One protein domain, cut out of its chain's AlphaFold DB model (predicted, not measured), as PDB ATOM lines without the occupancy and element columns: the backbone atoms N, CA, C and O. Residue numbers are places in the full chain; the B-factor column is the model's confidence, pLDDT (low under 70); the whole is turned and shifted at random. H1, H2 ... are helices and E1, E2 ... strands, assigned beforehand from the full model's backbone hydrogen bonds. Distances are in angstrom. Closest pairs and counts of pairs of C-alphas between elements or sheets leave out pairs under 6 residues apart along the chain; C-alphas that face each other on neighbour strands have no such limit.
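Overview. This is residues 23 to 194 of the 194 residues of an uncharacterized protein of Deinococcus soli Cha et al. 2016 (UniProt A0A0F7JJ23). A small three-stranded antiparallel sheet has the long helix H5 over one face, and the still longer H8 runs side by side with H5, opposite ways, along much of the length of the domain. Short helices H2, H3 and H4 cluster about the sheet, with H4 packing on H8 near its last residues, while H6 packs on H8 near its first residues, away from the sheet, with the short H7 on H6. The printed part has 172 residues with eight named helices and three named strands, which follow along the chain as H1 E1 H2 H3 H4 E2 E3 H5 H6 H7 H8; the sheet's order is E1 E2 E3, and the class is mostly helix. The whole is compact, with a radius of gyration of the C-alphas of 16.1 A, yet elongated, spanning 54 by 30 by 29 A.

Along the chain. The sheet has E1, residues 32 to 38, 16.1 A long, E2, residues 88 to 93, 15.2 A, and E3, residues 99 to 102, 10.0 A. H8, residues 165 to 191, measures 39.0 A and ends with C-alpha 191 at (29.976, 15.188, 38.234). H5, residues 105 to 124, measures 28.6 A, and H6, residues 127 to 140, 20.3 A. The shorter helices are H1, residues 23 to 28, beginning with C-alpha 23 at (31.627, 16.250, -6.924), H2, residues 41 to 51, H3, residues 57 to 63, H4, residues 77 to 85, and H7, residues 146 to 150.

Arrangement. E1 and E2 are antiparallel, with N 36 and O 90 2.8 A apart, within hydrogen-bond range. E2 and E3 form a hairpin, with N 91 and O 100 at 2.9 A. H5 is on the sheet at a height of 8.6 A and runs along the strands, making two layers, helix on one face of a sheet. H3 is on the opposite face, over none of the strands. H2, H4 and H8 only graze the sheet. H5 and H8 touch at a shallow tilt of 13 degrees, opposite ways, the C-alphas of Leu 118 and Leu 171 being closest at 5.5 A. H4 touches residues 183 to 191 of H8, closest at the C-alphas of Glu 85 and His 187, 4.5 A, and touches H2, closest at those of Ala 44 and Pro 79, 5.1 A. H6 touches residues 165 to 173 of H8, closest at the C-alphas of Ala 129 and Ala 165, 4.5 A. H7 touches residues 130 to 134 of H6, closest at the C-alphas of Ala 134 and Leu 147, 5.8 A. H1 touches no helix. Every O i to N i+4 pair is within hydrogen-bond range in H2, H3, H4, H7 and H8, against 15 of 16 in H5, 8 of 10 in H6, and 0 of 2 in H1, where 2 of 3 O i to N i+3 pairs are.

Size, cuts and confidence. The C-alphas of Arg 160 and Arg 194, the two farthest apart, are 54.2 A apart. The printed part has no cut. The links H3 to H4 and H7 to H8 are long. The mean pLDDT of the printed part is 93.3; residues 142 to 143 are under 70.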
ATOM      1  N   GLU A  23      30.207  15.938  -7.118       72.75
ATOM      2  CA  GLU A  23      31.627  16.250  -6.924       72.75
ATOM      3  C   GLU A  23      31.875  17.163  -5.708       72.75
ATOM      4  O   GLU A  23      32.757  16.885  -4.895       72.75
ATOM      5  N   GLY A  24      31.010  18.163  -5.493       70.19
ATOM      6  CA  GLY A  24      31.044  19.022  -4.304       70.19
ATOM      7  C   GLY A  24      30.656  18.320  -2.992       70.19
ATOM      8  O   GLY A  24      31.062  18.757  -1.919       70.19
ATOM      9  N   ALA A  25      29.900  17.220  -3.037       73.19
ATOM     10  CA  ALA A  25      29.595  16.402  -1.857       73.19
ATOM     11  C   ALA A  25      30.762  15.472  -1.494       73.19
ATOM     12  O   ALA A  25      31.036  15.255  -0.318       73.19
ATOM     13  N   ARG A  26      31.532  15.010  -2.489       73.94
ATOM     14  CA  ARG A  26      32.732  14.193  -2.256       73.94
ATOM     15  C   ARG A  26      33.781  14.924  -1.424       73.94
ATOM     16  O   ARG A  26      34.375  14.315  -0.540       73.94
ATOM     17  N   ALA A  27      33.986  16.217  -1.682       70.81
ATOM     18  CA  ALA A  27      34.871  17.038  -0.861       70.81
ATOM     19  C   ALA A  27      34.371  17.130   0.589       70.81
ATOM     20  O   ALA A  27      35.180  17.117   1.502       70.81
ATOM     21  N   ARG A  28      33.051  17.130   0.812       78.00
ATOM     22  CA  ARG A  28      32.416  17.324   2.126       78.00
ATOM     23  C   ARG A  28      32.303  16.058   2.981       78.00
ATOM     24  O   ARG A  28      31.871  16.150   4.123       78.00
ATOM     25  N   LEU A  29      32.743  14.896   2.493       81.69
ATOM     26  CA  LEU A  29      32.649  13.624   3.227       81.69
ATOM     27  C   LEU A  29      33.382  13.611   4.569       81.69
ATOM     28  O   LEU A  29      32.985  12.861   5.452       81.69
ATOM     29  N   ALA A  30      34.433  14.421   4.703       83.62
ATOM     30  CA  ALA A  30      35.201  14.599   5.934       83.62
ATOM     31  C   ALA A  30      34.959  15.965   6.604       83.62
ATOM     32  O   ALA A  30      35.557  16.255   7.634       83.62
ATOM     33  N   HIS A  31      34.125  16.824   6.010       85.81
ATOM     34  CA  HIS A  31      33.863  18.164   6.530       85.81
ATOM     35  C   HIS A  31      32.661  18.155   7.464       85.81
ATOM     36  O   HIS A  31      31.772  17.322   7.352       85.81
ATOM     37  N   LEU A  32      32.612  19.136   8.356       91.31
ATOM     38  CA  LEU A  32      31.457  19.384   9.205       91.31
ATOM     39  C   LEU A  32      30.211  19.640   8.339       91.31
ATOM     40  O   LEU A  32      30.198  20.579   7.543       91.31
ATOM     41  N   ALA A  33      29.199  18.784   8.474       91.88
ATOM     42  CA  ALA A  33      27.942  18.884   7.733       91.88
ATOM     43  C   ALA A  33      26.873  19.651   8.524       91.88
ATOM     44  O   ALA A  33      26.050  20.341   7.932       91.88
ATOM     45  N   GLU A  34      26.918  19.564   9.853       95.38
ATOM     46  CA  GLU A  34      26.044  20.296  10.771       95.38
ATOM     47  C   GLU A  34      26.815  20.629  12.053       95.38
ATOM     48  O   GLU A  34      27.676  19.853  12.482       95.38
ATOM     49  N   LEU A  35      26.504  21.780  12.653       97.12
ATOM     50  CA  LEU A  35      27.049  22.252  13.917       97.12
ATOM     51  C   LEU A  35      26.014  23.085  14.675       97.12
ATOM     52  O   LEU A  35      25.600  24.155  14.226       97.12
ATOM     53  N   ARG A  36      25.697  22.654  15.894       97.69
ATOM     54  CA  ARG A  36      24.852  23.389  16.835       97.69
ATOM     55  C   ARG A  36      25.585  23.605  18.146       97.69
ATOM     56  O   ARG A  36      26.108  22.661  18.734       97.69
ATOM     57  N   ASP A  37      25.573  24.844  18.615       97.81
ATOM     58  CA  ASP A  37      25.949  25.173  19.986       97.81
ATOM     59  C   ASP A  37      24.768  24.868  20.919       97.81
ATOM     60  O   ASP A  37      23.650  25.353  20.718       97.81
ATOM     61  N   ILE A  38      25.004  24.015  21.911       98.25
ATOM     62  CA  ILE A  38      24.028  23.577  22.904       98.25
ATOM     63  C   ILE A  38      24.376  24.250  24.231       98.25
ATOM     64  O   ILE A  38      24.997  23.657  25.116       98.25
ATOM     65  N   GLY A  39      23.945  25.505  24.358       96.25
ATOM     66  CA  GLY A  39      24.155  26.325  25.552       96.25
ATOM     67  C   GLY A  39      23.135  26.099  26.674       96.25
ATOM     68  O   GLY A  39      23.367  26.526  27.803       96.25
ATOM     69  N   GLY A  40      22.011  25.430  26.399       97.06
ATOM     70  CA  GLY A  40      20.942  25.283  27.381       97.06
ATOM     71  C   GLY A  40      19.836  24.289  27.009       97.06
ATOM     72  O   GLY A  40      19.865  23.669  25.940       97.06
ATOM     73  N   PRO A  41      18.853  24.093  27.913       97.69
ATOM     74  CA  PRO A  41      17.794  23.097  27.741       97.69
ATOM     75  C   PRO A  41      16.920  23.324  26.503       97.69
ATOM     76  O   PRO A  41      16.512  22.358  25.862       97.69
ATOM     77  N   SER A  42      16.649  24.582  26.151       97.81
ATOM     78  CA  SER A  42      15.828  24.940  24.988       97.81
ATOM     79  C   SER A  42      16.523  24.582  23.675       97.81
ATOM     80  O   SER A  42      15.900  24.024  22.772       97.81
ATOM     81  N   GLU A  43      17.823  24.860  23.577       98.25
ATOM     82  CA  GLU A  43      18.677  24.509  22.441       98.25
ATOM     83  C   GLU A  43      18.775  22.990  22.302       98.25
ATOM     84  O   GLU A  43      18.598  22.459  21.207       98.25
ATOM     85  N   ALA A  44      18.971  22.284  23.420       98.12
ATOM     86  CA  ALA A  44      19.015  20.826  23.444       98.12
ATOM     87  C   ALA A  44      17.693  20.195  22.985       98.12
ATOM     88  O   ALA A  44      17.706  19.283  22.160       98.12
ATOM     89  N   ALA A  45      16.554  20.687  23.482       98.19
ATOM     90  CA  ALA A  45      15.236  20.193  23.087       98.19
ATOM     91  C   ALA A  45      14.954  20.451  21.599       98.19
ATOM     92  O   ALA A  45      14.454  19.567  20.903       98.19
ATOM     93  N   ARG A  46      15.320  21.636  21.090       98.25
ATOM     94  CA  ARG A  46      15.178  21.979  19.669       98.25
ATOM     95  C   ARG A  46      16.015  21.056  18.788       98.25
ATOM     96  O   ARG A  46      15.466  20.462  17.867       98.25
ATOM     97  N   ALA A  47      17.299  20.888  19.104       97.88
ATOM     98  CA  ALA A  47      18.193  20.010  18.352       97.88
ATOM     99  C   ALA A  47      17.724  18.546  18.394       97.88
ATOM    100  O   ALA A  47      17.706  17.866  17.372       97.88
ATOM    101  N   GLY A  48      17.281  18.069  19.562       97.38
ATOM    102  CA  GLY A  48      16.695  16.739  19.704       97.38
ATOM    103  C   GLY A  48      15.456  16.550  18.828       97.38
ATOM    104  O   GLY A  48      15.327  15.525  18.165       97.38
ATOM    105  N   ALA A  49      14.556  17.536  18.777       97.75
ATOM    106  CA  ALA A  49      13.367  17.485  17.929       97.75
ATOM    107  C   ALA A  49      13.700  17.521  16.427       97.75
ATOM    108  O   ALA A  49      13.114  16.750  15.669       97.75
ATOM    109  N   GLU A  50      14.634  18.385  16.023       98.12
ATOM    110  CA  GLU A  50      15.071  18.579  14.634       98.12
ATOM    111  C   GLU A  50      15.704  17.306  14.060       98.12
ATOM    112  O   GLU A  50      15.302  16.842  12.995       98.12
ATOM    113  N   PHE A  51      16.616  16.676  14.806       97.50
ATOM    114  CA  PHE A  51      17.385  15.524  14.326       97.50
ATOM    115  C   PHE A  51      16.833  14.166  14.779       97.50
ATOM    116  O   PHE A  51      17.446  13.131  14.538       97.50
ATOM    117  N   ALA A  52      15.650  14.107  15.400       95.31
ATOM    118  CA  ALA A  52      15.073  12.841  15.871       95.31
ATOM    119  C   ALA A  52      14.816  11.807  14.760       95.31
ATOM    120  O   ALA A  52      14.737  10.613  15.053       95.31
ATOM    121  N   GLY A  53      14.638  12.260  13.515       94.62
ATOM    122  CA  GLY A  53      14.458  11.394  12.347       94.62
ATOM    123  C   GLY A  53      15.765  10.848  11.766       94.62
ATOM    124  O   GLY A  53      15.728   9.945  10.932       94.62
ATOM    125  N   GLU A  54      16.913  11.364  12.204       94.06
ATOM    126  CA  GLU A  54      18.215  10.964  11.686       94.06
ATOM    127  C   GLU A  54      18.576   9.555  12.152       94.06
ATOM    128  O   GLU A  54      18.673   9.261  13.348       94.06
ATOM    129  N   ARG A  55      18.816   8.669  11.179       90.06
ATOM    130  CA  ARG A  55      18.944   7.217  11.390       90.06
ATOM    131  C   ARG A  55      19.953   6.844  12.478       90.06
ATOM    132  O   ARG A  55      19.724   5.897  13.228       90.06
ATOM    133  N   TRP A  56      21.076   7.556  12.533       92.00
ATOM    134  CA  TRP A  56      22.207   7.226  13.402       92.00
ATOM    135  C   TRP A  56      22.347   8.137  14.618       92.00
ATOM    136  O   TRP A  56      23.072   7.794  15.547       92.00
ATOM    137  N   PHE A  57      21.616   9.249  14.650       95.12
ATOM    138  CA  PHE A  57      21.777  10.318  15.635       95.12
ATOM    139  C   PHE A  57      21.749   9.820  17.077       95.12
ATOM    140  O   PHE A  57      22.695   9.989  17.843       95.12
ATOM    141  N   ARG A  58      20.679   9.109  17.425       95.44
ATOM    142  CA  ARG A  58      20.514   8.519  18.750       95.44
ATOM    143  C   ARG A  58      21.590   7.475  19.060       95.44
ATOM    144  O   ARG A  58      22.116   7.448  20.169       95.44
ATOM    145  N   ALA A  59      21.864   6.584  18.108       94.00
ATOM    146  CA  ALA A  59      22.762   5.451  18.315       94.00
ATOM    147  C   ALA A  59      24.210   5.905  18.541       94.00
ATOM    148  O   ALA A  59      24.887   5.357  19.410       94.00
ATOM    149  N   ASP A  60      24.656   6.925  17.809       95.62
ATOM    150  CA  ASP A  60      26.002   7.481  17.934       95.62
ATOM    151  C   ASP A  60      26.191   8.169  19.284       95.62
ATOM    152  O   ASP A  60      27.157   7.896  20.000       95.62
ATOM    153  N   LEU A  61      25.224   9.006  19.676       96.19
ATOM    154  CA  LEU A  61      25.304   9.746  20.930       96.19
ATOM    155  C   LEU A  61      25.246   8.825  22.149       96.19
ATOM    156  O   LEU A  61      26.086   8.964  23.038       96.19
ATOM    157  N   LEU A  62      24.309   7.872  22.186       95.06
ATOM    158  CA  LEU A  62      24.223   6.895  23.279       95.06
ATOM    159  C   LEU A  62      25.409   5.932  23.278       95.06
ATOM    160  O   LEU A  62      25.819   5.440  24.328       95.06
ATOM    161  N   GLY A  63      25.982   5.660  22.106       92.75
ATOM    162  CA  GLY A  63      26.994   4.632  21.966       92.75
ATOM    163  C   GLY A  63      28.258   4.886  22.793       92.75
ATOM    164  O   GLY A  63      28.866   3.956  23.330       92.75
ATOM    165  N   VAL A  64      28.636   6.146  22.943       94.56
ATOM    166  CA  VAL A  64      29.831   6.547  23.693       94.56
ATOM    167  C   VAL A  64      29.522   6.946  25.144       94.56
ATOM    168  O   VAL A  64      30.401   7.452  25.835       94.56
ATOM    169  N   ARG A  65      28.282   6.723  25.610       95.88
ATOM    170  CA  ARG A  65      27.755   7.235  26.888       95.88
ATOM    171  C   ARG A  65      27.062   6.144  27.711       95.88
ATOM    172  O   ARG A  65      25.839   6.158  27.841       95.88
ATOM    173  N   PRO A  66      27.819   5.211  28.312       95.06
ATOM    174  CA  PRO A  66      27.248   4.102  29.081       95.06
ATOM    175  C   PRO A  66      26.469   4.527  30.340       95.06
ATOM    176  O   PRO A  66      25.725   3.722  30.887       95.06
ATOM    177  N   TRP A  67      26.624   5.771  30.810       96.19
ATOM    178  CA  TRP A  67      25.850   6.330  31.930       96.19
ATOM    179  C   TRP A  67      24.450   6.822  31.535       96.19
ATOM    180  O   TRP A  67      23.649   7.130  32.416       96.19
ATOM    181  N   LEU A  68      24.144   6.936  30.238       96.31
ATOM    182  CA  LEU A  68      22.800   7.265  29.771       96.31
ATOM    183  C   LEU A  68      21.981   5.993  29.581       96.31
ATOM    184  O   LEU A  68      22.497   4.950  29.180       96.31
ATOM    185  N   THR A  69      20.679   6.081  29.848       92.81
ATOM    186  CA  THR A  69      19.802   4.921  29.710       92.81
ATOM    187  C   THR A  69      19.627   4.567  28.222       92.81
ATOM    188  O   THR A  69      19.477   5.450  27.370       92.81
ATOM    189  N   PRO A  70      19.669   3.275  27.852       90.31
ATOM    190  CA  PRO A  70      19.628   2.861  26.451       90.31
ATOM    191  C   PRO A  70      18.235   2.981  25.826       90.31
ATOM    192  O   PRO A  70      18.092   2.687  24.644       90.31
ATOM    193  N   ASP A  71      17.215   3.378  26.586       92.94
ATOM    194  CA  ASP A  71      15.821   3.583  26.184       92.94
ATOM    195  C   ASP A  71      15.476   5.059  25.919       92.94
ATOM    196  O   ASP A  71      14.406   5.332  25.376       92.94
ATOM    197  N   VAL A  72      16.391   6.007  26.188       95.69
ATOM    198  CA  VAL A  72      16.191   7.432  25.858       95.69
ATOM    199  C   VAL A  72      15.779   7.566  24.394       95.69
ATOM    200  O   VAL A  72      16.469   7.072  23.501       95.69
ATOM    201  N   GLY A  73      14.645   8.214  24.128       95.75
ATOM    202  CA  GLY A  73      14.144   8.428  22.769       95.75
ATOM    203  C   GLY A  73      15.022   9.388  21.961       95.75
ATOM    204  O   GLY A  73      15.748  10.202  22.522       95.75
ATOM    205  N   ALA A  74      14.932   9.345  20.626       95.06
ATOM    206  CA  ALA A  74      15.757  10.193  19.755       95.06
ATOM    207  C   ALA A  74      15.574  11.703  20.018       95.06
ATOM    208  O   ALA A  74      16.544  12.447  19.967       95.06
ATOM    209  N   ARG A  75      14.362  12.144  20.386       97.81
ATOM    210  CA  ARG A  75      14.086  13.544  20.765       97.81
ATOM    211  C   ARG A  75      14.732  13.959  22.090       97.81
ATOM    212  O   ARG A  75      15.067  15.122  22.271       97.81
ATOM    213  N   GLU A  76      14.928  13.004  22.991       98.19
ATOM    214  CA  GLU A  76      15.408  13.236  24.356       98.19
ATOM    215  C   GLU A  76      16.914  13.009  24.512       98.19
ATOM    216  O   GLU A  76      17.470  13.305  25.570       98.19
ATOM    217  N   VAL A  77      17.598  12.516  23.473       97.88
ATOM    218  CA  VAL A  77      19.018  12.159  23.567       97.88
ATOM    219  C   VAL A  77      19.897  13.376  23.857       97.88
ATOM    220  O   VAL A  77      20.721  13.313  24.761       97.88
ATOM    221  N   VAL A  78      19.688  14.513  23.183       98.25
ATOM    222  CA  VAL A  78      20.480  15.734  23.429       98.25
ATOM    223  C   VAL A  78      20.163  16.348  24.797       98.25
ATOM    224  O   VAL A  78      21.108  16.637  25.530       98.25
ATOM    225  N   PRO A  79      18.886  16.484  25.218       98.31
ATOM    226  CA  PRO A  79      18.568  16.849  26.598       98.31
ATOM    227  C   PRO A  79      19.215  15.933  27.647       98.31
ATOM    228  O   PRO A  79      19.677  16.416  28.680       98.31
ATOM    229  N   ALA A  80      19.268  14.620  27.403       98.06
ATOM    230  CA  ALA A  80      19.908  13.671  28.310       98.06
ATOM    231  C   ALA A  80      21.429  13.873  28.386       98.06
ATOM    232  O   ALA A  80      21.972  13.891  29.490       98.06
ATOM    233  N   VAL A  81      22.092  14.091  27.244       98.06
ATOM    234  CA  VAL A  81      23.526  14.423  27.186       98.06
ATOM    235  C   VAL A  81      23.812  15.717  27.946       98.06
ATOM    236  O   VAL A  81      24.663  15.719  28.829       98.06
ATOM    237  N   LEU A  82      23.049  16.786  27.696       97.81
ATOM    238  CA  LEU A  82      23.233  18.075  28.373       97.81
ATOM    239  C   LEU A  82      23.166  17.933  29.905       97.81
ATOM    240  O   LEU A  82      23.995  18.492  30.622       97.81
ATOM    241  N   ARG A  83      22.208  17.146  30.419       97.00
ATOM    242  CA  ARG A  83      22.059  16.879  31.864       97.00
ATOM    243  C   ARG A  83      23.224  16.084  32.468       97.00
ATOM    244  O   ARG A  83      23.384  16.098  33.690       97.00
ATOM    245  N   ALA A  84      23.997  15.376  31.646       96.62
ATOM    246  CA  ALA A  84      25.065  14.478  32.077       96.62
ATOM    247  C   ALA A  84      26.484  14.984  31.771       96.62
ATOM    248  O   ALA A  84      27.422  14.479  32.386       96.62
ATOM    249  N   GLU A  85      26.659  15.930  30.846       94.44
ATOM    250  CA  GLU A  85      27.973  16.359  30.335       94.44
ATOM    251  C   GLU A  85      28.144  17.882  30.225       94.44
ATOM    252  O   GLU A  85      29.249  18.326  29.913       94.44
ATOM    253  N   TRP A  86      27.111  18.673  30.560       91.38
ATOM    254  CA  TRP A  86      27.073  20.139  30.420       91.38
ATOM    255  C   TRP A  86      27.037  20.614  28.952       91.38
ATOM    256  O   TRP A  86      26.851  19.811  28.043       91.38
ATOM    257  N   THR A  87      27.106  21.932  28.734       95.94
ATOM    258  CA  THR A  87      27.056  22.599  27.422       95.94
ATOM    259  C   THR A  87      28.182  22.161  26.487       95.94
ATOM    260  O   THR A  87      29.287  21.858  26.940       95.94
ATOM    261  N   GLY A  88      27.938  22.229  25.180       97.19
ATOM    262  CA  GLY A  88      28.903  21.822  24.162       97.19
ATOM    263  C   GLY A  88      28.346  21.923  22.746       97.19
ATOM    264  O   GLY A  88      27.284  22.492  22.511       97.19
ATOM    265  N   PHE A  89      29.066  21.338  21.799       98.31
ATOM    266  CA  PHE A  89      28.751  21.349  20.380       98.31
ATOM    267  C   PHE A  89      28.187  20.006  19.936       98.31
ATOM    268  O   PHE A  89      28.859  18.980  20.042       98.31
ATOM    269  N   LEU A  90      26.981  20.021  19.377       98.50
ATOM    270  CA  LEU A  90      26.432  18.902  18.626       98.50
ATOM    271  C   LEU A  90      26.840  19.042  17.158       98.50
ATOM    272  O   LEU A  90      26.620  20.092  16.560       98.50
ATOM    273  N   ALA A  91      27.402  17.993  16.566       97.88
ATOM    274  CA  ALA A  91      27.922  18.044  15.207       97.88
ATOM    275  C   ALA A  91      27.664  16.758  14.421       97.88
ATOM    276  O   ALA A  91      27.715  15.662  14.979       97.88
ATOM    277  N   LEU A  92      27.471  16.905  13.109       96.94
ATOM    278  CA  LEU A  92      27.534  15.812  12.139       96.94
ATOM    279  C   LEU A  92      28.840  15.934  11.349       96.94
ATOM    280  O   LEU A  92      29.057  16.921  10.640       96.94
ATOM    281  N   LEU A  93      29.716  14.939  11.474       95.44
ATOM    282  CA  LEU A  93      30.994  14.916  10.764       95.44
ATOM    283  C   LEU A  93      30.792  14.248   9.400       95.44
ATOM    284  O   LEU A  93      30.777  13.032   9.307       95.44
ATOM    285  N   GLY A  94      30.627  15.031   8.337       91.44
ATOM    286  CA  GLY A  94      30.318  14.555   6.987       91.44
ATOM    287  C   GLY A  94      28.868  14.091   6.820       91.44
ATOM    288  O   GLY A  94      28.264  13.551   7.739       91.44
ATOM    289  N   GLU A  95      28.308  14.241   5.616       88.44
ATOM    290  CA  GLU A  95      26.894  13.912   5.322       88.44
ATOM    291  C   GLU A  95      26.522  12.440   5.615       88.44
ATOM    292  O   GLU A  95      25.356  12.120   5.829       88.44
ATOM    293  N   HIS A  96      27.512  11.542   5.666       88.88
ATOM    294  CA  HIS A  96      27.332  10.115   5.965       88.88
ATOM    295  C   HIS A  96      28.100   9.639   7.202       88.88
ATOM    296  O   HIS A  96      28.237   8.432   7.410       88.88
ATOM    297  N   GLY A  97      28.642  10.549   8.004       92.81
ATOM    298  CA  GLY A  97      29.492  10.165   9.118       92.81
ATOM    299  C   GLY A  97      28.774  10.094  10.464       92.81
ATOM    300  O   GLY A  97      27.572   9.807  10.528       92.81
ATOM    301  N   PRO A  98      29.533  10.237  11.560       95.56
ATOM    302  CA  PRO A  98      29.018  10.146  12.918       95.56
ATOM    303  C   PRO A  98      28.399  11.455  13.406       95.56
ATOM    304  O   PRO A  98      28.932  12.544  13.169       95.56
ATOM    305  N   TRP A  99      27.338  11.320  14.198       97.25
ATOM    306  CA  TRP A  99      26.911  12.370  15.116       97.25
ATOM    307  C   TRP A  99      27.780  12.360  16.374       97.25
ATOM    308  O   TRP A  99      27.981  11.320  17.000       97.25
ATOM    309  N   VAL A 100      28.282  13.525  16.770       97.44
ATOM    310  CA  VAL A 100      29.127  13.689  17.957       97.44
ATOM    311  C   VAL A 100      28.625  14.837  18.823       97.44
ATOM    312  O   VAL A 100      28.023  15.788  18.333       97.44
ATOM    313  N   TYR A 101      28.895  14.748  20.124       98.38
ATOM    314  CA  TYR A 101      28.704  15.851  21.060       98.38
ATOM    315  C   TYR A 101      30.036  16.109  21.756       98.38
ATOM    316  O   TYR A 101      30.540  15.221  22.451       98.38
ATOM    317  N   ALA A 102      30.617  17.280  21.504       97.69
ATOM    318  CA  ALA A 102      31.954  17.666  21.935       97.69
ATOM    319  C   ALA A 102      31.880  18.823  22.944       97.69
ATOM    320  O   ALA A 102      31.141  19.776  22.715       97.69
ATOM    321  N   PRO A 103      32.650  18.798  24.043       96.00
ATOM    322  CA  PRO A 103      32.574  19.831  25.080       96.00
ATOM    323  C   PRO A 103      33.114  21.199  24.634       96.00
ATOM    324  O   PRO A 103      32.753  22.219  25.212       96.00
ATOM    325  N   ASP A 104      34.004  21.231  23.640       96.25
ATOM    326  CA  ASP A 104      34.637  22.449  23.138       96.25
ATOM    327  C   ASP A 104      35.119  22.281  21.682       96.25
ATOM    328  O   ASP A 104      35.062  21.194  21.099       96.25
ATOM    329  N   ILE A 105      35.590  23.381  21.082       96.50
ATOM    330  CA  ILE A 105      36.061  23.415  19.687       96.50
ATOM    331  C   ILE A 105      37.275  22.505  19.481       96.50
ATOM    332  O   ILE A 105      37.395  21.884  18.426       96.50
ATOM    333  N   ARG A 106      38.171  22.399  20.468       97.56
ATOM    334  CA  ARG A 106      39.369  21.564  20.348       97.56
ATOM    335  C   ARG A 106      38.981  20.091  20.267       97.56
ATOM    336  O   ARG A 106      39.434  19.396  19.363       97.56
ATOM    337  N   ALA A 107      38.102  19.640  21.158       97.50
ATOM    338  CA  ALA A 107      37.571  18.285  21.138       97.50
ATOM    339  C   ALA A 107      36.879  17.968  19.800       97.50
ATOM    340  O   ALA A 107      37.115  16.909  19.213       97.50
ATOM    341  N   LEU A 108      36.098  18.918  19.267       97.62
ATOM    342  CA  LEU A 108      35.466  18.791  17.953       97.62
ATOM    343  C   LEU A 108      36.494  18.680  16.812       97.62
ATOM    344  O   LEU A 108      36.322  17.860  15.911       97.62
ATOM    345  N   GLN A 109      37.566  19.475  16.838       97.12
ATOM    346  CA  GLN A 109      38.641  19.416  15.843       97.12
ATOM    347  C   GLN A 109      39.391  18.082  15.883       97.12
ATOM    348  O   GLN A 109      39.691  17.526  14.829       97.12
ATOM    349  N   GLU A 110      39.657  17.545  17.075       98.00
ATOM    350  CA  GLU A 110      40.289  16.233  17.250       98.00
ATOM    351  C   GLU A 110      39.415  15.113  16.657       98.00
ATOM    352  O   GLU A 110      39.910  14.283  15.890       98.00
ATOM    353  N   LEU A 111      38.102  15.129  16.924       98.00
ATOM    354  CA  LEU A 111      37.152  14.173  16.338       98.00
ATOM    355  C   LEU A 111      37.047  14.314  14.816       98.00
ATOM    356  O   LEU A 111      37.059  13.313  14.099       98.00
ATOM    357  N   SER A 112      36.978  15.551  14.319       96.94
ATOM    358  CA  SER A 112      36.957  15.850  12.886       96.94
ATOM    359  C   SER A 112      38.219  15.334  12.188       96.94
ATOM    360  O   SER A 112      38.129  14.664  11.161       96.94
ATOM    361  N   GLY A 113      39.396  15.548  12.786       97.12
ATOM    362  CA  GLY A 113      40.669  15.039  12.275       97.12
ATOM    363  C   GLY A 113      40.731  13.510  12.239       97.12
ATOM    364  O   GLY A 113      41.124  12.936  11.223       97.12
ATOM    365  N   ALA A 114      40.288  12.840  13.308       97.75
ATOM    366  CA  ALA A 114      40.234  11.379  13.361       97.75
ATOM    367  C   ALA A 114      39.287  10.797  12.295       97.75
ATOM    368  O   ALA A 114      39.640   9.842  11.601       97.75
ATOM    369  N   TYR A 115      38.114  11.406  12.104       97.50
ATOM    370  CA  TYR A 115      37.177  10.993  11.064       97.50
ATOM    371  C   TYR A 115      37.712  11.269   9.648       97.50
ATOM    372  O   TYR A 115      37.620  10.413   8.768       97.50
ATOM    373  N   ALA A 116      38.353  12.418   9.423       95.88
ATOM    374  CA  ALA A 116      38.980  12.744   8.144       95.88
ATOM    375  C   ALA A 116      40.100  11.761   7.767       95.88
ATOM    376  O   ALA A 116      40.229  11.399   6.591       95.88
ATOM    377  N   ALA A 117      40.877  11.288   8.747       96.69
ATOM    378  CA  ALA A 117      41.885  10.251   8.537       96.69
ATOM    379  C   ALA A 117      41.248   8.934   8.059       96.69
ATOM    380  O   ALA A 117      41.706   8.364   7.065       96.69
ATOM    381  N   LEU A 118      40.146   8.504   8.689       97.00
ATOM    382  CA  LEU A 118      39.379   7.327   8.263       97.00
ATOM    383  C   LEU A 118      38.853   7.477   6.830       97.00
ATOM    384  O   LEU A 118      39.079   6.599   5.999       97.00
ATOM    385  N   VAL A 119      38.193   8.597   6.514       95.56
ATOM    386  CA  VAL A 119      37.638   8.861   5.173       95.56
ATOM    387  C   VAL A 119      38.738   8.862   4.110       95.56
ATOM    388  O   VAL A 119      38.571   8.280   3.036       95.56
ATOM    389  N   THR A 120      39.881   9.484   4.407       94.44
ATOM    390  CA  THR A 120      41.028   9.557   3.490       94.44
ATOM    391  C   THR A 120      41.599   8.170   3.208       94.44
ATOM    392  O   THR A 120      41.781   7.806   2.043       94.44
ATOM    393  N   ALA A 121      41.819   7.368   4.253       96.06
ATOM    394  CA  ALA A 121      42.290   5.996   4.118       96.06
ATOM    395  C   ALA A 121      41.292   5.140   3.318       96.06
ATOM    396  O   ALA A 121      41.670   4.524   2.317       96.06
ATOM    397  N   ALA A 122      40.009   5.180   3.694       95.56
ATOM    398  CA  ALA A 122      38.936   4.409   3.068       95.56
ATOM    399  C   ALA A 122      38.750   4.758   1.587       95.56
ATOM    400  O   ALA A 122      38.543   3.870   0.760       95.56
ATOM    401  N   ARG A 123      38.896   6.038   1.216       94.00
ATOM    402  CA  ARG A 123      38.820   6.479  -0.184       94.00
ATOM    403  C   ARG A 123      39.849   5.766  -1.059       94.00
ATOM    404  O   ARG A 123      39.528   5.432  -2.196       94.00
ATOM    405  N   SER A 124      41.061   5.546  -0.557       94.00
ATOM    406  CA  SER A 124      42.147   4.903  -1.312       94.00
ATOM    407  C   SER A 124      42.109   3.371  -1.294       94.00
ATOM    408  O   SER A 124      42.781   2.736  -2.108       94.00
ATOM    409  N   ALA A 125      41.347   2.773  -0.378       95.06
ATOM    410  CA  ALA A 125      41.351   1.338  -0.145       95.06
ATOM    411  C   ALA A 125      40.533   0.564  -1.200       95.06
ATOM    412  O   ALA A 125      39.500   1.044  -1.685       95.06
ATOM    413  N   PRO A 126      40.952  -0.664  -1.561       93.44
ATOM    414  CA  PRO A 126      40.160  -1.533  -2.421       93.44
ATOM    415  C   PRO A 126      38.935  -2.086  -1.669       93.44
ATOM    416  O   PRO A 126      38.984  -2.340  -0.466       93.44
ATOM    417  N   GLU A 127      37.840  -2.340  -2.392       92.94
ATOM    418  CA  GLU A 127      36.563  -2.801  -1.814       92.94
ATOM    419  C   GLU A 127      36.686  -4.024  -0.879       92.94
ATOM    420  O   GLU A 127      36.102  -3.984   0.203       92.94
ATOM    421  N   PRO A 128      37.473  -5.075  -1.198       93.19
ATOM    422  CA  PRO A 128      37.644  -6.206  -0.286       93.19
ATOM    423  C   PRO A 128      38.272  -5.831   1.063       93.19
ATOM    424  O   PRO A 128      37.938  -6.451   2.071       93.19
ATOM    425  N   ALA A 129      39.162  -4.831   1.092       94.94
ATOM    426  CA  ALA A 129      39.787  -4.363   2.325       94.94
ATOM    427  C   ALA A 129      38.789  -3.578   3.187       94.94
ATOM    428  O   ALA A 129      38.697  -3.831   4.384       94.94
ATOM    429  N   VAL A 130      37.993  -2.697   2.569       94.94
ATOM    430  CA  VAL A 130      36.937  -1.942   3.266       94.94
ATOM    431  C   VAL A 130      35.883  -2.883   3.843       94.94
ATOM    432  O   VAL A 130      35.498  -2.733   4.998       94.94
ATOM    433  N   LEU A 131      35.451  -3.884   3.073       94.12
ATOM    434  CA  LEU A 131      34.480  -4.874   3.531       94.12
ATOM    435  C   LEU A 131      35.008  -5.685   4.720       94.12
ATOM    436  O   LEU A 131      34.313  -5.831   5.720       94.12
ATOM    437  N   LEU A 132      36.249  -6.178   4.636       95.00
ATOM    438  CA  LEU A 132      36.866  -6.923   5.735       95.00
ATOM    439  C   LEU A 132      37.039  -6.053   6.992       95.00
ATOM    440  O   LEU A 132      36.831  -6.536   8.103       95.00
ATOM    441  N   ALA A 133      37.402  -4.778   6.833       95.50
ATOM    442  CA  ALA A 133      37.480  -3.836   7.947       95.50
ATOM    443  C   ALA A 133      36.101  -3.597   8.583       95.50
ATOM    444  O   ALA A 133      35.968  -3.692   9.799       95.50
ATOM    445  N   ALA A 134      35.064  -3.382   7.769       93.88
ATOM    446  CA  ALA A 134      33.698  -3.187   8.243       93.88
ATOM    447  C   ALA A 134      33.159  -4.408   9.012       93.88
ATOM    448  O   ALA A 134      32.529  -4.247  10.055       93.88
ATOM    449  N   GLU A 135      33.451  -5.627   8.545       93.81
ATOM    450  CA  GLU A 135      33.114  -6.865   9.258       93.81
ATOM    451  C   GLU A 135      33.815  -6.958  10.619       93.81
ATOM    452  O   GLU A 135      33.184  -7.328  11.607       93.81
ATOM    453  N   ARG A 136      35.099  -6.582  10.701       93.94
ATOM    454  CA  ARG A 136      35.838  -6.538  11.977       93.94
ATOM    455  C   ARG A 136      35.242  -5.511  12.937       93.94
ATOM    456  O   ARG A 136      35.085  -5.789  14.127       93.94
ATOM    457  N   SER A 137      34.854  -4.352  12.414       91.38
ATOM    458  CA  SER A 137      34.267  -3.256  13.182       91.38
ATOM    459  C   SER A 137      32.846  -3.517  13.685       91.38
ATOM    460  O   SER A 137      32.375  -2.770  14.538       91.38
ATOM    461  N   LEU A 138      32.168  -4.592  13.259       86.81
ATOM    462  CA  LEU A 138      30.889  -5.001  13.863       86.81
ATOM    463  C   LEU A 138      30.994  -5.218  15.378       86.81
ATOM    464  O   LEU A 138      30.017  -5.009  16.097       86.81
ATOM    465  N   THR A 139      32.176  -5.602  15.865       83.00
ATOM    466  CA  THR A 139      32.474  -5.748  17.299       83.00
ATOM    467  C   THR A 139      32.312  -4.441  18.085       83.00
ATOM    468  O   THR A 139      32.009  -4.482  19.274       83.00
ATOM    469  N   LEU A 140      32.414  -3.283  17.421       78.31
ATOM    470  CA  LEU A 140      32.160  -1.957  17.999       78.31
ATOM    471  C   LEU A 140      30.652  -1.656  18.142       78.31
ATOM    472  O   LEU A 140      30.262  -0.663  18.758       78.31
ATOM    473  N   GLY A 141      29.801  -2.515  17.572       76.00
ATOM    474  CA  GLY A 141      28.352  -2.394  17.494       76.00
ATOM    475  C   GLY A 141      27.890  -2.198  16.051       76.00
ATOM    476  O   GLY A 141      28.386  -1.322  15.347       76.00
ATOM    477  N   ALA A 142      26.879  -2.962  15.622       65.75
ATOM    478  CA  ALA A 142      26.378  -2.971  14.239       65.75
ATOM    479  C   ALA A 142      25.956  -1.589  13.701       65.75
ATOM    480  O   ALA A 142      25.938  -1.360  12.497       65.75
ATOM    481  N   HIS A 143      25.618  -0.649  14.584       69.75
ATOM    482  CA  HIS A 143      25.251   0.711  14.197       69.75
ATOM    483  C   HIS A 143      26.446   1.658  14.071       69.75
ATOM    484  O   HIS A 143      26.258   2.757  13.571       69.75
ATOM    485  N   ARG A 144      27.655   1.274  14.492       74.44
ATOM    486  CA  ARG A 144      28.835   2.155  14.581       74.44
ATOM    487  C   ARG A 144      29.857   1.969  13.466       74.44
ATOM    488  O   ARG A 144      30.889   2.631  13.470       74.44
ATOM    489  N   THR A 145      29.573   1.111  12.496       89.06
ATOM    490  CA  THR A 145      30.434   0.931  11.326       89.06
ATOM    491  C   THR A 145      30.252   2.106  10.355       89.06
ATOM    492  O   THR A 145      29.377   2.086   9.486       89.06
ATOM    493  N   LEU A 146      31.065   3.147  10.506       93.75
ATOM    494  CA  LEU A 146      31.182   4.306   9.619       93.75
ATOM    495  C   LEU A 146      31.598   3.901   8.207       93.75
ATOM    496  O   LEU A 146      31.090   4.471   7.244       93.75
ATOM    497  N   LEU A 147      32.442   2.874   8.067       94.31
ATOM    498  CA  LEU A 147      32.813   2.332   6.757       94.31
ATOM    499  C   LEU A 147      31.575   1.915   5.946       94.31
ATOM    500  O   LEU A 147      31.448   2.284   4.783       94.31
ATOM    501  N   VAL A 148      30.604   1.242   6.573       92.12
ATOM    502  CA  VAL A 148      29.336   0.861   5.920       92.12
ATOM    503  C   VAL A 148      28.530   2.091   5.494       92.12
ATOM    504  O   VAL A 148      27.877   2.073   4.452       92.12
ATOM    505  N   ARG A 149      28.575   3.177   6.275       92.06
ATOM    506  CA  ARG A 149      27.852   4.414   5.949       92.06
ATOM    507  C   ARG A 149      28.469   5.127   4.752       92.06
ATOM    508  O   ARG A 149      27.736   5.531   3.854       92.06
ATOM    509  N   LEU A 150      29.798   5.224   4.706       93.00
ATOM    510  CA  LEU A 150      30.518   5.796   3.567       93.00
ATOM    511  C   LEU A 150      30.194   5.033   2.276       93.00
ATOM    512  O   LEU A 150      29.939   5.643   1.236       93.00
ATOM    513  N   GLU A 151      30.098   3.704   2.365       93.44
ATOM    514  CA  GLU A 151      29.744   2.813   1.256       93.44
ATOM    515  C   GLU A 151      28.325   2.979   0.712       93.44
ATOM    516  O   GLU A 151      28.013   2.421  -0.340       93.44
ATOM    517  N   ALA A 152      27.468   3.793   1.332       89.25
ATOM    518  CA  ALA A 152      26.232   4.230   0.688       89.25
ATOM    519  C   ALA A 152      26.506   5.032  -0.603       89.25
ATOM    520  O   ALA A 152      25.671   5.036  -1.510       89.25
ATOM    521  N   THR A 153      27.693   5.640  -0.722       90.12
ATOM    522  CA  THR A 153      28.076   6.544  -1.815       90.12
ATOM    523  C   THR A 153      29.287   6.055  -2.622       90.12
ATOM    524  O   THR A 153      30.127   5.310  -2.115       90.12
ATOM    525  N   PRO A 154      29.450   6.472  -3.891       89.88
ATOM    526  CA  PRO A 154      30.639   6.184  -4.696       89.88
ATOM    527  C   PRO A 154      31.802   7.148  -4.376       89.88
ATOM    528  O   PRO A 154      32.217   7.958  -5.213       89.88
ATOM    529  N   TYR A 155      32.334   7.077  -3.152       89.25
ATOM    530  CA  TYR A 155      33.421   7.956  -2.689       89.25
ATOM    531  C   TYR A 155      34.837   7.462  -3.024       89.25
ATOM    532  O   TYR A 155      35.764   8.271  -3.100       89.25
ATOM    533  N   ARG A 156      35.015   6.149  -3.220       89.38
ATOM    534  CA  ARG A 156      36.338   5.526  -3.379       89.38
ATOM    535  C   ARG A 156      37.027   5.879  -4.697       89.38
ATOM    536  O   ARG A 156      36.404   5.953  -5.753       89.38
ATOM    537  N   GLN A 157      38.345   6.002  -4.621       88.62
ATOM    538  CA  GLN A 157      39.301   6.118  -5.718       88.62
ATOM    539  C   GLN A 157      40.499   5.216  -5.382       88.62
ATOM    540  O   GLN A 157      41.508   5.703  -4.864       88.62
ATOM    541  N   PRO A 158      40.363   3.892  -5.580       87.06
ATOM    542  CA  PRO A 158      41.323   2.931  -5.063       87.06
ATOM    543  C   PRO A 158      42.692   3.086  -5.726       87.06
ATOM    544  O   PRO A 158      42.790   3.254  -6.944       87.06
ATOM    545  N   THR A 159      43.753   2.981  -4.932       86.81
ATOM    546  CA  THR A 159      45.142   3.010  -5.409       86.81
ATOM    547  C   THR A 159      45.851   1.702  -5.050       86.81
ATOM    548  O   THR A 159      45.437   0.983  -4.142       86.81
ATOM    549  N   ARG A 160      46.941   1.361  -5.756       80.62
ATOM    550  CA  ARG A 160      47.724   0.139  -5.456       80.62
ATOM    551  C   ARG A 160      48.333   0.136  -4.049       80.62
ATOM    552  O   ARG A 160      48.599  -0.937  -3.528       80.62
ATOM    553  N   ALA A 161      48.549   1.315  -3.468       83.56
ATOM    554  CA  ALA A 161      49.091   1.509  -2.124       83.56
ATOM    555  C   ALA A 161      48.015   1.972  -1.123       83.56
ATOM    556  O   ALA A 161      48.331   2.640  -0.142       83.56
ATOM    557  N   GLY A 162      46.738   1.687  -1.403       87.56
ATOM    558  CA  GLY A 162      45.636   2.022  -0.507       87.56
ATOM    559  C   GLY A 162      45.741   1.311   0.841       87.56
ATOM    560  O   GLY A 162      46.366   0.255   0.947       87.56
ATOM    561  N   ALA A 163      45.104   1.886   1.863       92.38
ATOM    562  CA  ALA A 163      45.068   1.303   3.201       92.38
ATOM    563  C   ALA A 163      44.505  -0.131   3.186       92.38
ATOM    564  O   ALA A 163      43.555  -0.438   2.456       92.38
ATOM    565  N   ASP A 164      45.087  -1.001   4.009       95.50
ATOM    566  CA  ASP A 164      44.587  -2.356   4.206       95.50
ATOM    567  C   ASP A 164      43.437  -2.404   5.229       95.50
ATOM    568  O   ASP A 164      43.055  -1.408   5.847       95.50
ATOM    569  N   ALA A 165      42.856  -3.592   5.403       96.06
ATOM    570  CA  ALA A 165      41.721  -3.779   6.297       96.06
ATOM    571  C   ALA A 165      42.060  -3.575   7.786       96.06
ATOM    572  O   ALA A 165      41.160  -3.284   8.572       96.06
ATOM    573  N   ALA A 166      43.317  -3.783   8.196       96.44
ATOM    574  CA  ALA A 166      43.728  -3.583   9.584       96.44
ATOM    575  C   ALA A 166      43.811  -2.086   9.888       96.44
ATOM    576  O   ALA A 166      43.140  -1.619  10.801       96.44
ATOM    577  N   ALA A 167      44.494  -1.322   9.032       96.88
ATOM    578  CA  ALA A 167      44.613   0.125   9.171       96.88
ATOM    579  C   ALA A 167      43.245   0.831   9.201       96.88
ATOM    580  O   ALA A 167      43.030   1.739  10.000       96.88
ATOM    581  N   LEU A 168      42.293   0.407   8.359       97.38
ATOM    582  CA  LEU A 168      40.935   0.965   8.365       97.38
ATOM    583  C   LEU A 168      40.176   0.670   9.666       97.38
ATOM    584  O   LEU A 168      39.528   1.562  10.211       97.38
ATOM    585  N   HIS A 169      40.262  -0.566  10.161       96.62
ATOM    586  CA  HIS A 169      39.634  -0.961  11.421       96.62
ATOM    587  C   HIS A 169      40.238  -0.209  12.616       96.62
ATOM    588  O   HIS A 169      39.502   0.250  13.492       96.62
ATOM    589  N   ASP A 170      41.559  -0.025  12.626       96.81
ATOM    590  CA  ASP A 170      42.268   0.703  13.679       96.81
ATOM    591  C   ASP A 170      41.868   2.182  13.702       96.81
ATOM    592  O   ASP A 170      41.593   2.727  14.769       96.81
ATOM    593  N   LEU A 171      41.756   2.829  12.535       97.88
ATOM    594  CA  LEU A 171      41.300   4.221  12.429       97.88
ATOM    595  C   LEU A 171      39.864   4.404  12.941       97.88
ATOM    596  O   LEU A 171      39.576   5.363  13.657       97.88
ATOM    597  N   GLU A 172      38.960   3.485  12.602       96.25
ATOM    598  CA  GLU A 172      37.574   3.518  13.077       96.25
ATOM    599  C   GLU A 172      37.478   3.259  14.589       96.25
ATOM    600  O   GLU A 172      36.770   3.972  15.305       96.25
ATOM    601  N   THR A 173      38.246   2.295  15.098       95.94
ATOM    602  CA  THR A 173      38.348   2.004  16.536       95.94
ATOM    603  C   THR A 173      38.917   3.196  17.300       95.94
ATOM    604  O   THR A 173      38.388   3.573  18.350       95.94
ATOM    605  N   MET A 174      39.961   3.832  16.766       96.44
ATOM    606  CA  MET A 174      40.574   5.031  17.333       96.44
ATOM    607  C   MET A 174      39.570   6.183  17.409       96.44
ATOM    608  O   MET A 174      39.477   6.827  18.454       96.44
ATOM    609  N   PHE A 175      38.782   6.414  16.352       97.19
ATOM    610  CA  PHE A 175      37.738   7.440  16.354       97.19
ATOM    611  C   PHE A 175      36.732   7.224  17.496       97.19
ATOM    612  O   PHE A 175      36.495   8.128  18.300       97.19
ATOM    613  N   TRP A 176      36.174   6.016  17.620       96.06
ATOM    614  CA  TRP A 176      35.181   5.733  18.661       96.06
ATOM    615  C   TRP A 176      35.774   5.723  20.072       96.06
ATOM    616  O   TRP A 176      35.104   6.138  21.020       96.06
ATOM    617  N   THR A 177      37.035   5.316  20.215       96.25
ATOM    618  CA  THR A 177      37.772   5.388  21.485       96.25
ATOM    619  C   THR A 177      37.987   6.838  21.915       96.25
ATOM    620  O   THR A 177      37.764   7.175  23.081       96.25
ATOM    621  N   LEU A 178      38.363   7.717  20.980       97.94
ATOM    622  CA  LEU A 178      38.509   9.151  21.230       97.94
ATOM    623  C   LEU A 178      37.172   9.774  21.652       97.94
ATOM    624  O   LEU A 178      37.113  10.446  22.681       97.94
ATOM    625  N   ALA A 179      36.089   9.491  20.920       97.19
ATOM    626  CA  ALA A 179      34.749   9.979  21.245       97.19
ATOM    627  C   ALA A 179      34.273   9.516  22.635       97.19
ATOM    628  O   ALA A 179      33.769  10.325  23.416       97.19
ATOM    629  N   GLY A 180      34.488   8.241  22.979       97.06
ATOM    630  CA  GLY A 180      34.207   7.699  24.313       97.06
ATOM    631  C   GLY A 180      35.029   8.355  25.417       97.06
ATOM    632  O   GLY A 180      34.488   8.723  26.458       97.06
ATOM    633  N   THR A 181      36.321   8.564  25.173       97.88
ATOM    634  CA  THR A 181      37.223   9.209  26.136       97.88
ATOM    635  C   THR A 181      36.799  10.650  26.412       97.88
ATOM    636  O   THR A 181      36.687  11.043  27.573       97.88
ATOM    637  N   GLN A 182      36.506  11.429  25.367       97.69
ATOM    638  CA  GLN A 182      36.053  12.814  25.514       97.69
ATOM    639  C   GLN A 182      34.706  12.902  26.250       97.69
ATOM    640  O   GLN A 182      34.565  13.727  27.156       97.69
ATOM    641  N   ALA A 183      33.745  12.027  25.928       97.75
ATOM    642  CA  ALA A 183      32.457  11.964  26.623       97.75
ATOM    643  C   ALA A 183      32.636  11.619  28.113       97.75
ATOM    644  O   ALA A 183      32.073  12.288  28.980       97.75
ATOM    645  N   ALA A 184      33.479  10.631  28.434       97.81
ATOM    646  CA  ALA A 184      33.736  10.224  29.817       97.81
ATOM    647  C   ALA A 184      34.410  11.340  30.627       97.81
ATOM    648  O   ALA A 184      34.046  11.588  31.776       97.81
ATOM    649  N   GLN A 185      35.357  12.063  30.022       97.25
ATOM    650  CA  GLN A 185      36.000  13.220  30.645       97.25
ATOM    651  C   GLN A 185      35.025  14.386  30.855       97.25
ATOM    652  O   GLN A 185      35.086  15.058  31.887       97.25
ATOM    653  N   ALA A 186      34.131  14.660  29.899       96.56
ATOM    654  CA  ALA A 186      33.080  15.665  30.060       96.56
ATOM    655  C   ALA A 186      32.131  15.291  31.209       96.56
ATOM    656  O   ALA A 186      31.902  16.106  32.103       96.56
ATOM    657  N   HIS A 187      31.685  14.034  31.254       97.44
ATOM    658  CA  HIS A 187      30.835  13.520  32.320       97.44
ATOM    659  C   HIS A 187      31.507  13.617  33.697       97.44
ATOM    660  O   HIS A 187      30.921  14.153  34.634       97.44
ATOM    661  N   ALA A 188      32.762  13.174  33.818       97.25
ATOM    662  CA  ALA A 188      33.512  13.244  35.071       97.25
ATOM    663  C   ALA A 188      33.695  14.691  35.557       97.25
ATOM    664  O   ALA A 188      33.499  14.979  36.738       97.25
ATOM    665  N   ARG A 189      34.013  15.624  34.646       95.69
ATOM    666  CA  ARG A 189      34.102  17.058  34.969       95.69
ATOM    667  C   ARG A 189      32.767  17.624  35.441       95.69
ATOM    668  O   ARG A 189      32.764  18.470  36.329       95.69
ATOM    669  N   TRP A 190      31.657  17.188  34.851       94.62
ATOM    670  CA  TRP A 190      30.327  17.611  35.272       94.62
ATOM    671  C   TRP A 190      29.976  17.081  36.664       94.62
ATOM    672  O   TRP A 190      29.575  17.860  37.524       94.62
ATOM    673  N   GLN A 191      30.207  15.792  36.918       95.31
ATOM    674  CA  GLN A 191      29.976  15.188  38.234       95.31
ATOM    675  C   GLN A 191      30.804  15.864  39.331       95.31
ATOM    676  O   GLN A 191      30.283  16.120  40.406       95.31
ATOM    677  N   ALA A 192      32.060  16.225  39.054       95.00
ATOM    678  CA  ALA A 192      32.924  16.907  40.023       95.00
ATOM    679  C   ALA A 192      32.479  18.341  40.376       95.00
ATOM    680  O   ALA A 192      32.977  18.912  41.344       95.00
ATOM    681  N   ARG A 193      31.595  18.951  39.576       90.31
ATOM    682  CA  ARG A 193      31.048  20.299  39.813       90.31
ATOM    683  C   ARG A 193      29.699  20.282  40.534       90.31
ATOM    684  O   ARG A 193      29.212  21.355  40.883       90.31
ATOM    685  N   ARG A 194      29.085  19.109  40.675       76.62
ATOM    686  CA  ARG A 194      27.755  18.915  41.254       76.62
ATOM    687  C   ARG A 194      27.852  18.543  42.728       76.62
ATOM    688  O   ARG A 194      26.921  18.946  43.458       76.62
TER     689      ARG A 194